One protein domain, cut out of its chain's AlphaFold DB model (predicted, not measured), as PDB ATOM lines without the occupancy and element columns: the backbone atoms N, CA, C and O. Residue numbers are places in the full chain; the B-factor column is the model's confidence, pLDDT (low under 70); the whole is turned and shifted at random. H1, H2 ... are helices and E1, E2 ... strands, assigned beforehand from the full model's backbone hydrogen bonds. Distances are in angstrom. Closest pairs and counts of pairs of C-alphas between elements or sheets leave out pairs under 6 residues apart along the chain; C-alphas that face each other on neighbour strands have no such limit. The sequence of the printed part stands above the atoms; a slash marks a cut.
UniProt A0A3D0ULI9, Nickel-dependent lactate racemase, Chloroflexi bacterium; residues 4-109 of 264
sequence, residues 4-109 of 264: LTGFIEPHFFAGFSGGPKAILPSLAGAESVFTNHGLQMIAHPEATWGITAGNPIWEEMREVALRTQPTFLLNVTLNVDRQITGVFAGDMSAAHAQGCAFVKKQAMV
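AT A GLANCE: This is residues 4 to 109 of the 264 residues of the protein "Nickel-dependent lactate racemase" of Chloroflexi bacterium (UniProt A0A3D0ULI9). A small three-stranded sheet has the long helix H5 packed along one face, and short H1 sits in the middle between the sheet's E1 edge and H4. H2 and H3 lie at the far end, beyond H4 from the sheet. The printed part has 106 residues, running E1 H1 H2 H3 H4 E2 E3 H5; the sheet's order is E1 E2 E3, mixed. The class is mixed, helices and strands; the whole is compact, with a radius of gyration of the C-alphas of 13.2 A and spans of 35 by 33 by 22 A.

IN THESE COORDINATES: E1, residues 4 to 7, begins at C-alpha 4 (-13.391, -22.874, -122.157). H1 is residues 19 to 22, H2 30 to 36 and H3 39 to 43. H4, residues 56 to 67, is 16.6 A long. E2, residues 72 to 78, measures 20.1 A and E3, residues 84 to 90, 17.4 A. H5, residues 92 to 107, is 21.6 A long and ends at C-alpha 107 (-12.987, -45.293, -127.510).

HOW THE PARTS SIT: E1 and E2 are parallel, with N 4 and O 72 2.9 A apart, and with H1 to H4 form a strand-helix-strand unit, helices between two parallel neighbours. E2 and E3 form an antiparallel hairpin, with N 75 and O 88 2.8 A apart. H5 is on the sheet at a height of 8.7 A, along the strands, making two layers, helix over sheet; H1 is on the same face. H4, the hub, touches H1, closest C-alphas Pro 20 and Arg 62, 5.0 A. Every O i to N i+4 pair is within hydrogen-bond range in H2, H3, H4 and H5; H1 is too short for one.

THE WHOLE: The printed part has no cut. The links E1 to H1 and H3 to H4 are long. No printed residue is under 70 in pLDDT.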
ATOM      1  N   LEU A   4     -13.013 -21.995-121.058       98.25
ATOM      2  CA  LEU A   4     -13.391 -22.874-122.157       98.25
ATOM      3  C   LEU A   4     -14.096 -24.097-121.579       98.25
ATOM      4  O   LEU A   4     -13.609 -24.696-120.620       98.25
ATOM      5  N   THR A   5     -15.233 -24.473-122.161       97.94
ATOM      6  CA  THR A   5     -15.975 -25.670-121.751       97.94
ATOM      7  C   THR A   5     -16.343 -26.523-122.956       97.94
ATOM      8  O   THR A   5     -16.327 -26.043-124.087       97.94
ATOM      9  N   GLY A   6     -16.615 -27.804-122.730       97.31
ATOM     10  CA  GLY A   6     -16.963 -28.744-123.791       97.31
ATOM     11  C   GLY A   6     -16.783 -30.187-123.346       97.31
ATOM     12  O   GLY A   6     -16.559 -30.462-122.168       97.31
ATOM     13  N   PHE A   7     -16.852 -31.108-124.295       97.19
ATOM     14  CA  PHE A   7     -16.559 -32.516-124.057       97.19
ATOM     15  C   PHE A   7     -15.494 -33.014-125.037       97.19
ATOM     16  O   PHE A   7     -15.235 -32.351-126.044       97.19
ATOM     17  N   ILE A   8     -14.863 -34.142-124.715       98.31
ATOM     18  CA  ILE A   8     -13.807 -34.760-125.524       98.31
ATOM     19  C   ILE A   8     -14.324 -36.091-126.077       98.31
ATOM     20  O   ILE A   8     -14.726 -36.974-125.324       98.31
ATOM     21  N   GLU A   9     -14.260 -36.226-127.394       96.44
ATOM     22  CA  GLU A   9     -14.489 -37.443-128.175       96.44
ATOM     23  C   GLU A   9     -13.459 -37.510-129.316       96.44
ATOM     24  O   GLU A   9     -12.891 -36.471-129.682       96.44
ATOM     25  N   PRO A  10     -13.186 -38.687-129.903       96.88
ATOM     26  CA  PRO A  10     -12.390 -38.768-131.121       96.88
ATOM     27  C   PRO A  10     -13.022 -37.958-132.264       96.88
ATOM     28  O   PRO A  10     -14.243 -37.891-132.409       96.88
ATOM     29  N   HIS A  11     -12.187 -37.351-133.108       96.62
ATOM     30  CA  HIS A  11     -12.635 -36.548-134.242       96.62
ATOM     31  C   HIS A  11     -11.847 -36.888-135.510       96.62
ATOM     32  O   HIS A  11     -10.622 -36.807-135.521       96.62
ATOM     33  N   PHE A  12     -12.569 -37.169-136.595       94.12
ATOM     34  CA  PHE A  12     -12.078 -37.727-137.864       94.12
ATOM     35  C   PHE A  12     -10.944 -37.006-138.597       94.12
ATOM     36  O   PHE A  12     -10.286 -37.629-139.418       94.12
ATOM     37  N   PHE A  13     -10.674 -35.744-138.273       96.12
ATOM     38  CA  PHE A  13      -9.526 -35.006-138.820       96.12
ATOM     39  C   PHE A  13      -8.799 -34.113-137.808       96.12
ATOM     40  O   PHE A  13      -7.695 -33.654-138.064       96.12
ATOM     41  N   ALA A  14      -9.395 -33.855-136.639       97.38
ATOM     42  CA  ALA A  14      -8.832 -32.948-135.627       97.38
ATOM     43  C   ALA A  14      -8.196 -33.719-134.457       97.38
ATOM     44  O   ALA A  14      -7.888 -33.135-133.420       97.38
ATOM     45  N   GLY A  15      -8.100 -35.047-134.571       97.94
ATOM     46  CA  GLY A  15      -7.710 -35.938-133.488       97.94
ATOM     47  C   GLY A  15      -8.825 -36.149-132.474       97.94
ATOM     48  O   GLY A  15      -9.401 -37.235-132.392       97.94
ATOM     49  N   PHE A  16      -9.144 -35.094-131.725       98.25
ATOM     50  CA  PHE A  16     -10.164 -35.074-130.679       98.25
ATOM     51  C   PHE A  16     -10.939 -33.748-130.676       98.25
ATOM     52  O   PHE A  16     -10.450 -32.718-131.142       98.25
ATOM     53  N   SER A  17     -12.155 -33.765-130.134       97.88
ATOM     54  CA  SER A  17     -12.909 -32.556-129.783       97.88
ATOM     55  C   SER A  17     -12.409 -31.937-128.463       97.88
ATOM     56  O   SER A  17     -11.387 -32.350-127.907       97.88
ATOM     57  N   GLY A  18     -13.112 -30.917-127.963       97.88
ATOM     58  CA  GLY A  18     -12.761 -30.216-126.727       97.88
ATOM     59  C   GLY A  18     -11.548 -29.288-126.858       97.88
ATOM     60  O   GLY A  18     -11.050 -29.016-127.951       97.88
ATOM     61  N   GLY A  19     -11.095 -28.767-125.716       98.06
ATOM     62  CA  GLY A  19      -9.905 -27.928-125.589       98.06
ATOM     63  C   GLY A  19      -9.890 -26.747-126.563       98.06
ATOM     64  O   GLY A  19     -10.776 -25.890-126.489       98.06
ATOM     65  N   PRO A  20      -8.908 -26.684-127.482       98.00
ATOM     66  CA  PRO A  20      -8.748 -25.552-128.391       98.00
ATOM     67  C   PRO A  20      -9.918 -25.375-129.368       98.00
ATOM     68  O   PRO A  20     -10.146 -24.271-129.867       98.00
ATOM     69  N   LYS A  21     -10.714 -26.433-129.579       98.00
ATOM     70  CA  LYS A  21     -11.857 -26.414-130.492       98.00
ATOM     71  C   LYS A  21     -12.977 -25.467-130.045       98.00
ATOM     72  O   LYS A  21     -13.748 -24.998-130.874       98.00
ATOM     73  N   ALA A  22     -13.000 -25.118-128.753       97.62
ATOM     74  CA  ALA A  22     -13.880 -24.093-128.190       97.62
ATOM     75  C   ALA A  22     -13.594 -22.674-128.722       97.62
ATOM     76  O   ALA A  22     -14.421 -21.784-128.536       97.62
ATOM     77  N   ILE A  23     -12.441 -22.452-129.366       98.00
ATOM     78  CA  ILE A  23     -12.096 -21.194-130.035       98.00
ATOM     79  C   ILE A  23     -12.195 -21.348-131.555       98.00
ATOM     80  O   ILE A  23     -13.019 -20.684-132.174       98.00
ATOM     81  N   LEU A  24     -11.393 -22.226-132.161       97.62
ATOM     82  CA  LEU A  24     -11.435 -22.516-133.600       97.62
ATOM     83  C   LEU A  24     -11.957 -23.948-133.774       97.62
ATOM     84  O   LEU A  24     -11.265 -24.877-133.367       97.62
ATOM     85  N   PRO A  25     -13.158 -24.161-134.338       95.75
ATOM     86  CA  PRO A  25     -13.971 -23.206-135.094       95.75
ATOM     87  C   PRO A  25     -15.052 -22.450-134.311       95.75
ATOM     88  O   PRO A  25     -15.629 -21.526-134.868       95.75
ATOM     89  N   SER A  26     -15.348 -22.800-133.056       95.12
ATOM     90  CA  SER A  26     -16.595 -22.373-132.391       95.12
ATOM     91  C   SER A  26     -16.822 -20.861-132.250       95.12
ATOM     92  O   SER A  26     -17.972 -20.438-132.190       95.12
ATOM     93  N   LEU A  27     -15.763 -20.054-132.170       95.19
ATOM     94  CA  LEU A  27     -15.821 -18.595-131.995       95.19
ATOM     95  C   LEU A  27     -15.028 -17.838-133.073       95.19
ATOM     96  O   LEU A  27     -14.862 -16.621-132.978       95.19
ATOM     97  N   ALA A  28     -14.499 -18.550-134.068       94.94
ATOM     98  CA  ALA A  28     -13.677 -17.975-135.122       94.94
ATOM     99  C   ALA A  28     -14.532 -17.456-136.288       94.94
ATOM    100  O   ALA A  28     -15.655 -17.904-136.514       94.94
ATOM    101  N   GLY A  29     -13.982 -16.510-137.055       94.88
ATOM    102  CA  GLY A  29     -14.598 -16.068-138.306       94.88
ATOM    103  C   GLY A  29     -14.576 -17.175-139.364       94.88
ATOM    104  O   GLY A  29     -13.673 -18.012-139.371       94.88
ATOM    105  N   ALA A  30     -15.547 -17.153-140.281       91.00
ATOM    106  CA  ALA A  30     -15.697 -18.176-141.322       91.00
ATOM    107  C   ALA A  30     -14.425 -18.375-142.164       91.00
ATOM    108  O   ALA A  30     -14.081 -19.507-142.480       91.00
ATOM    109  N   GLU A  31     -13.692 -17.297-142.461       91.69
ATOM    110  CA  GLU A  31     -12.411 -17.365-143.175       91.69
ATOM    111  C   GLU A  31     -11.410 -18.281-142.459       91.69
ATOM    112  O   GLU A  31     -10.923 -19.231-143.063       91.69
ATOM    113  N   SER A  32     -11.184 -18.078-141.155       94.00
ATOM    114  CA  SER A  32     -10.287 -18.925-140.358       94.00
ATOM    115  C   SER A  32     -10.765 -20.373-140.279       94.00
ATOM    116  O   SER A  32      -9.957 -21.297-140.258       94.00
ATOM    117  N   VAL A  33     -12.083 -20.594-140.236       93.31
ATOM    118  CA  VAL A  33     -12.643 -21.950-140.271       93.31
ATOM    119  C   VAL A  33     -12.311 -22.617-141.604       93.31
ATOM    120  O   VAL A  33     -11.826 -23.746-141.610       93.31
ATOM    121  N   PHE A  34     -12.518 -21.925-142.723       91.00
ATOM    122  CA  PHE A  34     -12.285 -22.473-144.056       91.00
ATOM    123  C   PHE A  34     -10.804 -22.684-144.365       91.00
ATOM    124  O   PHE A  34     -10.474 -23.676-145.008       91.00
ATOM    125  N   THR A  35      -9.903 -21.822-143.885       92.50
ATOM    126  CA  THR A  35      -8.458 -22.054-144.039       92.50
ATOM    127  C   THR A  35      -7.995 -23.256-143.220       92.50
ATOM    128  O   THR A  35      -7.311 -24.127-143.757       92.50
ATOM    129  N   ASN A  36      -8.439 -23.368-141.965       95.94
ATOM    130  CA  ASN A  36      -8.105 -24.491-141.088       95.94
ATOM    131  C   ASN A  36      -8.660 -25.833-141.599       95.94
ATOM    132  O   ASN A  36      -8.040 -26.875-141.410       95.94
ATOM    133  N   HIS A  37      -9.802 -25.808-142.294       94.62
ATOM    134  CA  HIS A  37     -10.416 -26.974-142.945       94.62
ATOM    135  C   HIS A  37     -10.087 -27.047-144.446       94.62
ATOM    136  O   HIS A  37     -10.799 -27.702-145.210       94.62
ATOM    137  N   GLY A  38      -9.028 -26.360-144.882       93.44
ATOM    138  CA  GLY A  38      -8.641 -26.287-146.282       93.44
ATOM    139  C   GLY A  38      -8.097 -27.610-146.823       93.44
ATOM    140  O   GLY A  38      -7.655 -28.488-146.080       93.44
ATOM    141  N   LEU A  39      -8.066 -27.719-148.153       93.12
ATOM    142  CA  LEU A  39      -7.623 -28.902-148.900       93.12
ATOM    143  C   LEU A  39      -6.343 -29.553-148.354       93.12
ATOM    144  O   LEU A  39      -6.327 -30.755-148.095       93.12
ATOM    145  N   GLN A  40      -5.278 -28.763-148.191       93.81
ATOM    146  CA  GLN A  40      -3.969 -29.261-147.752       93.81
ATOM    147  C   GLN A  40      -3.990 -29.740-146.300       93.81
ATOM    148  O   GLN A  40      -3.356 -30.744-145.984       93.81
ATOM    149  N   MET A  41      -4.752 -29.059-145.442       96.12
ATOM    150  CA  MET A  41      -4.904 -29.416-144.034       96.12
ATOM    151  C   MET A  41      -5.613 -30.766-143.904       96.12
ATOM    152  O   MET A  41      -5.111 -31.662-143.236       96.12
ATOM    153  N   ILE A  42      -6.730 -30.944-144.620       96.31
ATOM    154  CA  ILE A  42      -7.511 -32.193-144.638       96.31
ATOM    155  C   ILE A  42      -6.755 -33.334-145.334       96.31
ATOM    156  O   ILE A  42      -6.913 -34.495-144.974       96.31
ATOM    157  N   ALA A  43      -5.923 -33.035-146.336       95.38
ATOM    158  CA  ALA A  43      -5.122 -34.044-147.030       95.38
ATOM    159  C   ALA A  43      -3.897 -34.517-146.228       95.38
ATOM    160  O   ALA A  43      -3.246 -35.480-146.640       95.38
ATOM    161  N   HIS A  44      -3.555 -33.851-145.122       97.50
ATOM    162  CA  HIS A  44      -2.384 -34.203-144.335       97.50
ATOM    163  C   HIS A  44      -2.564 -35.584-143.677       97.50
ATOM    164  O   HIS A  44      -3.591 -35.825-143.045       97.50
ATOM    165  N   PRO A  45      -1.577 -36.495-143.748       95.06
ATOM    166  CA  PRO A  45      -1.719 -37.854-143.213       95.06
ATOM    167  C   PRO A  45      -1.957 -37.901-141.694       95.06
ATOM    168  O   PRO A  45      -2.565 -38.845-141.196       95.06
ATOM    169  N   GLU A  46      -1.505 -36.883-140.956       97.19
ATOM    170  CA  GLU A  46      -1.732 -36.764-139.505       97.19
ATOM    171  C   GLU A  46      -3.054 -36.061-139.145       97.19
ATOM    172  O   GLU A  46      -3.451 -36.068-137.980       97.19
ATOM    173  N   ALA A  47      -3.780 -35.502-140.124       97.75
ATOM    174  CA  ALA A  47      -5.124 -34.953-139.937       97.75
ATOM    175  C   ALA A  47      -6.169 -36.078-139.890       97.75
ATOM    176  O   ALA A  47      -7.031 -36.208-140.755       97.75
ATOM    177  N   THR A  48      -6.074 -36.924-138.863       96.62
ATOM    178  CA  THR A  48      -6.902 -38.125-138.697       96.62
ATOM    179  C   THR A  48      -7.314 -38.328-137.236       96.62
ATOM    180  O   THR A  48      -7.014 -37.527-136.343       96.62
ATOM    181  N   TRP A  49      -8.042 -39.408-136.985       97.38
ATOM    182  CA  TRP A  49      -8.533 -39.820-135.682       97.38
ATOM    183  C   TRP A  49      -7.429 -39.972-134.636       97.38
ATOM    184  O   TRP A  49      -6.436 -40.663-134.838       97.38
ATOM    185  N   GLY A  50      -7.648 -39.395-133.456       96.88
ATOM    186  CA  GLY A  50      -6.798 -39.618-132.291       96.88
ATOM    187  C   GLY A  50      -5.370 -39.062-132.370       96.88
ATOM    188  O   GLY A  50      -4.558 -39.405-131.502       96.88
ATOM    189  N   ILE A  51      -5.059 -38.229-133.372       97.56
ATOM    190  CA  ILE A  51      -3.758 -37.568-133.552       97.56
ATOM    191  C   ILE A  51      -3.902 -36.057-133.350       97.56
ATOM    192  O   ILE A  51      -4.679 -35.401-134.041       97.56
ATOM    193  N   THR A  52      -3.149 -35.512-132.392       97.81
ATOM    194  CA  THR A  52      -3.100 -34.071-132.080       97.81
ATOM    195  C   THR A  52      -1.735 -33.468-132.394       97.81
ATOM    196  O   THR A  52      -1.657 -32.495-133.130       97.81
ATOM    197  N   ALA A  53      -0.653 -34.048-131.871       96.94
ATOM    198  CA  ALA A  53       0.709 -33.647-132.220       96.94
ATOM    199  C   ALA A  53       1.021 -34.025-133.677       96.94
ATOM    200  O   ALA A  53       0.712 -35.149-134.074       96.94
ATOM    201  N   GLY A  54       1.591 -33.097-134.451       97.56
ATOM    202  CA  GLY A  54       1.832 -33.257-135.891       97.56
ATOM    203  C   GLY A  54       0.585 -33.048-136.765       97.56
ATOM    204  O   GLY A  54       0.681 -32.800-137.964       97.56
ATOM    205  N   ASN A  55      -0.614 -33.059-136.175       98.44
ATOM    206  CA  ASN A  55      -1.843 -32.769-136.902       98.44
ATOM    207  C   ASN A  55      -1.963 -31.253-137.150       98.44
ATOM    208  O   ASN A  55      -2.280 -30.519-136.207       98.44
ATOM    209  N   PRO A  56      -1.806 -30.763-138.397       98.31
ATOM    210  CA  PRO A  56      -1.749 -29.326-138.662       98.31
ATOM    211  C   PRO A  56      -3.064 -28.617-138.312       98.31
ATOM    212  O   PRO A  56      -3.047 -27.481-137.841       98.31
ATOM    213  N   ILE A  57      -4.205 -29.303-138.464       98.44
ATOM    214  CA  ILE A  57      -5.523 -28.773-138.098       98.44
ATOM    215  C   ILE A  57      -5.571 -28.488-136.603       98.44
ATOM    216  O   ILE A  57      -5.958 -27.395-136.186       98.44
ATOM    217  N   TRP A  58      -5.180 -29.472-135.794       98.50
ATOM    218  CA  TRP A  58      -5.211 -29.339-134.345       98.50
ATOM    219  C   TRP A  58      -4.152 -28.354-133.835       98.50
ATOM    220  O   TRP A  58      -4.420 -27.597-132.902       98.50
ATOM    221  N   GLU A  59      -2.965 -28.333-134.442       98.44
ATOM    222  CA  GLU A  59      -1.886 -27.423-134.057       98.44
ATOM    223  C   GLU A  59      -2.262 -25.955-134.282       98.44
ATOM    224  O   GLU A  59      -2.075 -25.143-133.371       98.44
ATOM    225  N   GLU A  60      -2.889 -25.625-135.416       98.44
ATOM    226  CA  GLU A  60      -3.423 -24.280-135.662       98.44
ATOM    227  C   GLU A  60      -4.554 -23.939-134.678       98.44
ATOM    228  O   GLU A  60      -4.535 -22.870-134.060       98.44
ATOM    229  N   MET A  61      -5.504 -24.862-134.444       98.50
ATOM    230  CA  MET A  61      -6.551 -24.677-133.425       98.50
ATOM    231  C   MET A  61      -5.942 -24.350-132.057       98.50
ATOM    232  O   MET A  61      -6.391 -23.424-131.374       98.50
ATOM    233  N   ARG A  62      -4.907 -25.093-131.650       98.44
ATOM    234  CA  ARG A  62      -4.196 -24.874-130.390       98.44
ATOM    235  C   ARG A  62      -3.507 -23.518-130.355       98.44
ATOM    236  O   ARG A  62      -3.619 -22.829-129.340       98.44
ATOM    237  N   GLU A  63      -2.804 -23.131-131.414       98.31
ATOM    238  CA  GLU A  63      -2.128 -21.836-131.483       98.31
ATOM    239  C   GLU A  63      -3.124 -20.681-131.324       98.31
ATOM    240  O   GLU A  63      -2.946 -19.809-130.466       98.31
ATOM    241  N   VAL A  64      -4.211 -20.708-132.099       97.94
ATOM    242  CA  VAL A  64      -5.272 -19.697-132.056       97.94
ATOM    243  C   VAL A  64      -5.899 -19.639-130.665       97.94
ATOM    244  O   VAL A  64      -6.046 -18.556-130.095       97.94
ATOM    245  N   ALA A  65      -6.207 -20.792-130.069       98.06
ATOM    246  CA  ALA A  65      -6.785 -20.843-128.735       98.06
ATOM    247  C   ALA A  65      -5.844 -20.254-127.670       98.06
ATOM    248  O   ALA A  65      -6.292 -19.465-126.836       98.06
ATOM    249  N   LEU A  66      -4.539 -20.546-127.725       97.81
ATOM    250  CA  LEU A  66      -3.545 -19.998-126.792       97.81
ATOM    251  C   LEU A  66      -3.405 -18.474-126.902       97.81
ATOM    252  O   LEU A  66      -3.253 -17.800-125.880       97.81
ATOM    253  N   ARG A  67      -3.536 -17.906-128.107       97.62
ATOM    254  CA  ARG A  67      -3.520 -16.446-128.321       97.62
ATOM    255  C   ARG A  67      -4.678 -15.733-127.618       97.62
ATOM    256  O   ARG A  67      -4.542 -14.564-127.258       97.62
ATOM    257  N   THR A  68      -5.785 -16.430-127.344       97.19
ATOM    258  CA  THR A  68      -6.894 -15.871-126.552       97.19
ATOM    259  C   THR A  68      -6.586 -15.775-125.055       97.19
ATOM    260  O   THR A  68      -7.343 -15.129-124.328       97.19
ATOM    261  N   GLN A  69      -5.479 -16.360-124.582       97.56
ATOM    262  CA  GLN A  69      -5.095 -16.422-123.167       97.56
ATOM    263  C   GLN A  69      -6.240 -16.988-122.300       97.56
ATOM    264  O   GLN A  69      -6.810 -16.263-121.469       97.56
ATOM    265  N   PRO A  70      -6.646 -18.256-122.524       97.56
ATOM    266  CA  PRO A  70      -7.690 -18.889-121.733       97.56
ATOM    267  C   PRO A  70      -7.231 -18.994-120.279       97.56
ATOM    268  O   PRO A  70      -6.105 -19.382-119.986       97.56
ATOM    269  N   THR A  71      -8.115 -18.629-119.356       98.44
ATOM    270  CA  THR A  71      -7.850 -18.692-117.915       98.44
ATOM    271  C   THR A  71      -8.011 -20.115-117.383       98.44
ATOM    272  O   THR A  71      -7.328 -20.490-116.437       98.44
ATOM    273  N   PHE A  72      -8.934 -20.892-117.956       98.56
ATOM    274  CA  PHE A  72      -9.271 -22.225-117.469       98.56
ATOM    275  C   PHE A  72      -9.969 -23.052-118.553       98.56
ATOM    276  O   PHE A  72     -10.755 -22.510-119.335       98.56
ATOM    277  N   LEU A  73      -9.725 -24.359-118.571       98.75
ATOM    278  CA  LEU A  73     -10.498 -25.346-119.323       98.75
ATOM    279  C   LEU A  73     -11.301 -26.208-118.351       98.75
ATOM    280  O   LEU A  73     -10.773 -26.610-117.320       98.75
ATOM    281  N   LEU A  74     -12.542 -26.529-118.707       98.62
ATOM    282  CA  LEU A  74     -13.338 -27.592-118.098       98.62
ATOM    283  C   LEU A  74     -13.907 -28.473-119.211       98.62
ATOM    284  O   LEU A  74     -14.830 -28.082-119.925       98.62
ATOM    285  N   ASN A  75     -13.360 -29.667-119.381       98.75
ATOM    286  CA  ASN A  75     -13.890 -30.652-120.308       98.75
ATOM    287  C   ASN A  75     -14.395 -31.889-119.584       98.75
ATOM    288  O   ASN A  75     -13.858 -32.282-118.551       98.75
ATOM    289  N   VAL A  76     -15.421 -32.508-120.156       98.62
ATOM    290  CA  VAL A  76     -15.954 -33.789-119.691       98.62
ATOM    291  C   VAL A  76     -15.814 -34.856-120.769       98.62
ATOM    292  O   VAL A  76     -15.636 -34.552-121.946       98.62
ATOM    293  N   THR A  77     -15.909 -36.115-120.382       98.12
ATOM    294  CA  THR A  77     -16.132 -37.233-121.308       98.12
ATOM    295  C   THR A  77     -17.477 -37.854-120.994       98.12
ATOM    296  O   THR A  77     -17.923 -37.790-119.846       98.12
ATOM    297  N   LEU A  78     -18.133 -38.418-122.002       95.44
ATOM    298  CA  LEU A  78     -19.490 -38.945-121.886       95.44
ATOM    299  C   LEU A  78     -19.527 -40.424-122.290       95.44
ATOM    300  O   LEU A  78     -18.707 -40.855-123.098       95.44
ATOM    301  N   ASN A  79     -20.453 -41.198-121.721       91.75
ATOM    302  CA  ASN A  79     -20.837 -42.510-122.253       91.75
ATOM    303  C   ASN A  79     -22.024 -42.381-123.230       91.75
ATOM    304  O   ASN A  79     -22.517 -41.281-123.485       91.75
ATOM    305  N   VAL A  80     -22.496 -43.517-123.751       86.00
ATOM    306  CA  VAL A  80     -23.650 -43.597-124.665       86.00
ATOM    307  C   VAL A  80     -24.937 -43.013-124.062       86.00
ATOM    308  O   VAL A  80     -25.709 -42.373-124.772       86.00
ATOM    309  N   ASP A  81     -25.108 -43.104-122.740       89.94
ATOM    310  CA  ASP A  81     -26.232 -42.519-121.992       89.94
ATOM    311  C   ASP A  81     -26.033 -41.026-121.660       89.94
ATOM    312  O   ASP A  81     -26.790 -40.441-120.883       89.94
ATOM    313  N   ARG A  82     -24.997 -40.390-122.225       90.56
ATOM    314  CA  ARG A  82     -24.599 -38.989-121.988       90.56
ATOM    315  C   ARG A  82     -24.258 -38.671-120.526       90.56
ATOM    316  O   ARG A  82     -24.280 -37.510-120.117       90.56
ATOM    317  N   GLN A  83     -23.913 -39.683-119.737       97.00
ATOM    318  CA  GLN A  83     -23.439 -39.522-118.367       97.00
ATOM    319  C   GLN A  83     -21.952 -39.166-118.363       97.00
ATOM    320  O   GLN A  83     -21.183 -39.658-119.188       97.00
ATOM    321  N   ILE A  84     -21.534 -38.334-117.408       98.12
ATOM    322  CA  ILE A  84     -20.135 -37.919-117.266       98.12
ATOM    323  C   ILE A  84     -19.285 -39.107-116.798       98.12
ATOM    324  O   ILE A  84     -19.505 -39.648-115.718       98.12
ATOM    325  N   THR A  85     -18.276 -39.465-117.590       97.81
ATOM    326  CA  THR A  85     -17.308 -40.538-117.297       97.81
ATOM    327  C   THR A  85     -15.947 -40.019-116.842       97.81
ATOM    328  O   THR A  85     -15.121 -40.783-116.347       97.81
ATOM    329  N   GLY A  86     -15.709 -38.717-116.985       98.12
ATOM    330  CA  GLY A  86     -14.455 -38.069-116.632       98.12
ATOM    331  C   GLY A  86     -14.592 -36.553-116.664       98.12
ATOM    332  O   GLY A  86     -15.398 -36.009-117.418       98.12
ATOM    333  N   VAL A  87     -13.804 -35.875-115.830       98.69
ATOM    334  CA  VAL A  87     -13.740 -34.411-115.743       98.69
ATOM    335  C   VAL A  87     -12.274 -33.996-115.762       98.69
ATOM    336  O   VAL A  87     -11.482 -34.459-114.946       98.69
ATOM    337  N   PHE A  88     -11.923 -33.108-116.687       98.75
ATOM    338  CA  PHE A  88     -10.564 -32.636-116.928       98.75
ATOM    339  C   PHE A  88     -10.566 -31.115-116.879       98.75
ATOM    340  O   PHE A  88     -11.202 -30.462-117.709       98.75
ATOM    341  N   ALA A  89      -9.885 -30.548-115.887       98.69
ATOM    342  CA  ALA A  89      -9.978 -29.128-115.592       98.69
ATOM    343  C   ALA A  89      -8.616 -28.522-115.234       98.69
ATOM    344  O   ALA A  89      -7.820 -29.165-114.551       98.69
ATOM    345  N   GLY A  90      -8.343 -27.293-115.681       98.56
ATOM    346  CA  GLY A  90      -7.076 -26.603-115.410       98.56
ATOM    347  C   GLY A  90      -6.524 -25.837-116.609       98.56
ATOM    348  O   GLY A  90      -7.279 -25.207-117.353       98.56
ATOM    349  N   ASP A  91      -5.199 -25.888-116.787       98.56
ATOM    350  CA  ASP A  91      -4.540 -25.384-117.997       98.56
ATOM    351  C   ASP A  91      -5.117 -26.064-119.245       98.56
ATOM    352  O   ASP A  91      -5.300 -27.283-119.268       98.56
ATOM    353  N   MET A  92      -5.381 -25.282-120.294       98.38
ATOM    354  CA  MET A  92      -6.049 -25.780-121.495       98.38
ATOM    355  C   MET A  92      -5.283 -26.924-122.158       98.38
ATOM    356  O   MET A  92      -5.899 -27.921-122.526       98.38
ATOM    357  N   SER A  93      -3.962 -26.805-122.317       97.69
ATOM    358  CA  SER A  93      -3.184 -27.832-123.017       97.69
ATOM    359  C   SER A  93      -3.045 -29.087-122.159       97.69
ATOM    360  O   SER A  93      -3.273 -30.193-122.645       97.69
ATOM    361  N   ALA A  94      -2.708 -28.928-120.877       98.50
ATOM    362  CA  ALA A  94      -2.492 -30.053-119.975       98.50
ATOM    363  C   ALA A  94      -3.785 -30.833-119.689       98.50
ATOM    364  O   ALA A  94      -3.789 -32.062-119.781       98.50
ATOM    365  N   ALA A  95      -4.889 -30.143-119.382       98.69
ATOM    366  CA  ALA A  95      -6.165 -30.793-119.095       98.69
ATOM    367  C   ALA A  95      -6.753 -31.467-120.346       98.69
ATOM    368  O   ALA A  95      -7.225 -32.601-120.262       98.69
ATOM    369  N   HIS A  96      -6.661 -30.825-121.519       98.69
ATOM    370  CA  HIS A  96      -7.096 -31.437-122.780       98.69
ATOM    371  C   HIS A  96      -6.283 -32.692-123.108       98.69
ATOM    372  O   HIS A  96      -6.873 -33.734-123.374       98.69
ATOM    373  N   ALA A  97      -4.953 -32.642-122.986       98.62
ATOM    374  CA  ALA A  97      -4.090 -33.794-123.247       98.62
ATOM    375  C   ALA A  97      -4.404 -34.994-122.334       98.62
ATOM    376  O   ALA A  97      -4.450 -36.133-122.804       98.62
ATOM    377  N   GLN A  98      -4.667 -34.752-121.043       98.69
ATOM    378  CA  GLN A  98      -5.097 -35.805-120.113       98.69
ATOM    379  C   GLN A  98      -6.445 -36.410-120.521       98.69
ATOM    380  O   GLN A  98      -6.590 -37.636-120.527       98.69
ATOM    381  N   GLY A  99      -7.404 -35.572-120.921       98.62
ATOM    382  CA  GLY A  99      -8.701 -36.023-121.417       98.62
ATOM    383  C   GLY A  99      -8.600 -36.831-122.711       98.62
ATOM    384  O   GLY A  99      -9.181 -37.910-122.804       98.62
ATOM    385  N   CYS A 100      -7.791 -36.395-123.679       98.56
ATOM    386  CA  CYS A 100      -7.525 -37.156-124.902       98.56
ATOM    387  C   CYS A 100      -6.895 -38.519-124.607       98.56
ATOM    388  O   CYS A 100      -7.303 -39.522-125.188       98.56
ATOM    389  N   ALA A 101      -5.931 -38.585-123.682       98.31
ATOM    390  CA  ALA A 101      -5.314 -39.847-123.280       98.31
ATOM    391  C   ALA A 101      -6.321 -40.800-122.613       98.31
ATOM    392  O   ALA A 101      -6.249 -42.012-122.827       98.31
ATOM    393  N   PHE A 102      -7.262 -40.269-121.829       98.50
ATOM    394  CA  PHE A 102      -8.357 -41.049-121.255       98.50
ATOM    395  C   PHE A 102      -9.305 -41.571-122.342       98.50
ATOM    396  O   PHE A 102      -9.520 -42.777-122.426       98.50
ATOM    397  N   VAL A 103      -9.801 -40.695-123.223       97.88
ATOM    398  CA  VAL A 103     -10.717 -41.061-124.319       97.88
ATOM    399  C   VAL A 103     -10.086 -42.073-125.265       97.88
ATOM    400  O   VAL A 103     -10.735 -43.051-125.623       97.88
ATOM    401  N   LYS A 104      -8.809 -41.906-125.623       96.88
ATOM    402  CA  LYS A 104      -8.088 -42.847-126.491       96.88
ATOM    403  C   LYS A 104      -8.119 -44.276-125.948       96.88
ATOM    404  O   LYS A 104      -8.281 -45.207-126.722       96.88
ATOM    405  N   LYS A 105      -7.990 -44.452-124.629       96.19
ATOM    406  CA  LYS A 105      -8.035 -45.777-123.989       96.19
ATOM    407  C   LYS A 105      -9.431 -46.405-123.987       96.19
ATOM    408  O   LYS A 105      -9.522 -47.620-123.894       96.19
ATOM    409  N   GLN A 106     -10.483 -45.589-124.029       94.38
ATOM    410  CA  GLN A 106     -11.874 -46.043-123.924       94.38
ATOM    411  C   GLN A 106     -12.515 -46.272-125.296       94.38
ATOM    412  O   GLN A 106     -13.219 -47.254-125.489       94.38
ATOM    413  N   ALA A 107     -12.267 -45.365-126.242       95.00
ATOM    414  CA  ALA A 107     -12.987 -45.293-127.510       95.00
ATOM    415  C   ALA A 107     -12.163 -45.759-128.718       95.00
ATOM    416  O   ALA A 107     -12.717 -45.897-129.805       95.00
ATOM    417  N   MET A 108     -10.847 -45.969-128.578       96.50
ATOM    418  CA  MET A 108      -9.997 -46.372-129.703       96.50
ATOM    419  C   MET A 108      -9.435 -47.779-129.530       96.50
ATOM    420  O   MET A 108      -8.903 -48.123-128.475       96.50
ATOM    421  N   VAL A 109      -9.484 -48.575-130.599       96.12
ATOM    422  CA  VAL A 109      -9.097 -49.993-130.585       96.12
ATOM    423  C   VAL A 109      -8.040 -50.264-131.647       96.12
ATOM    424  O   VAL A 109      -8.221 -49.953-132.819       96.12
TER     425      VAL A 109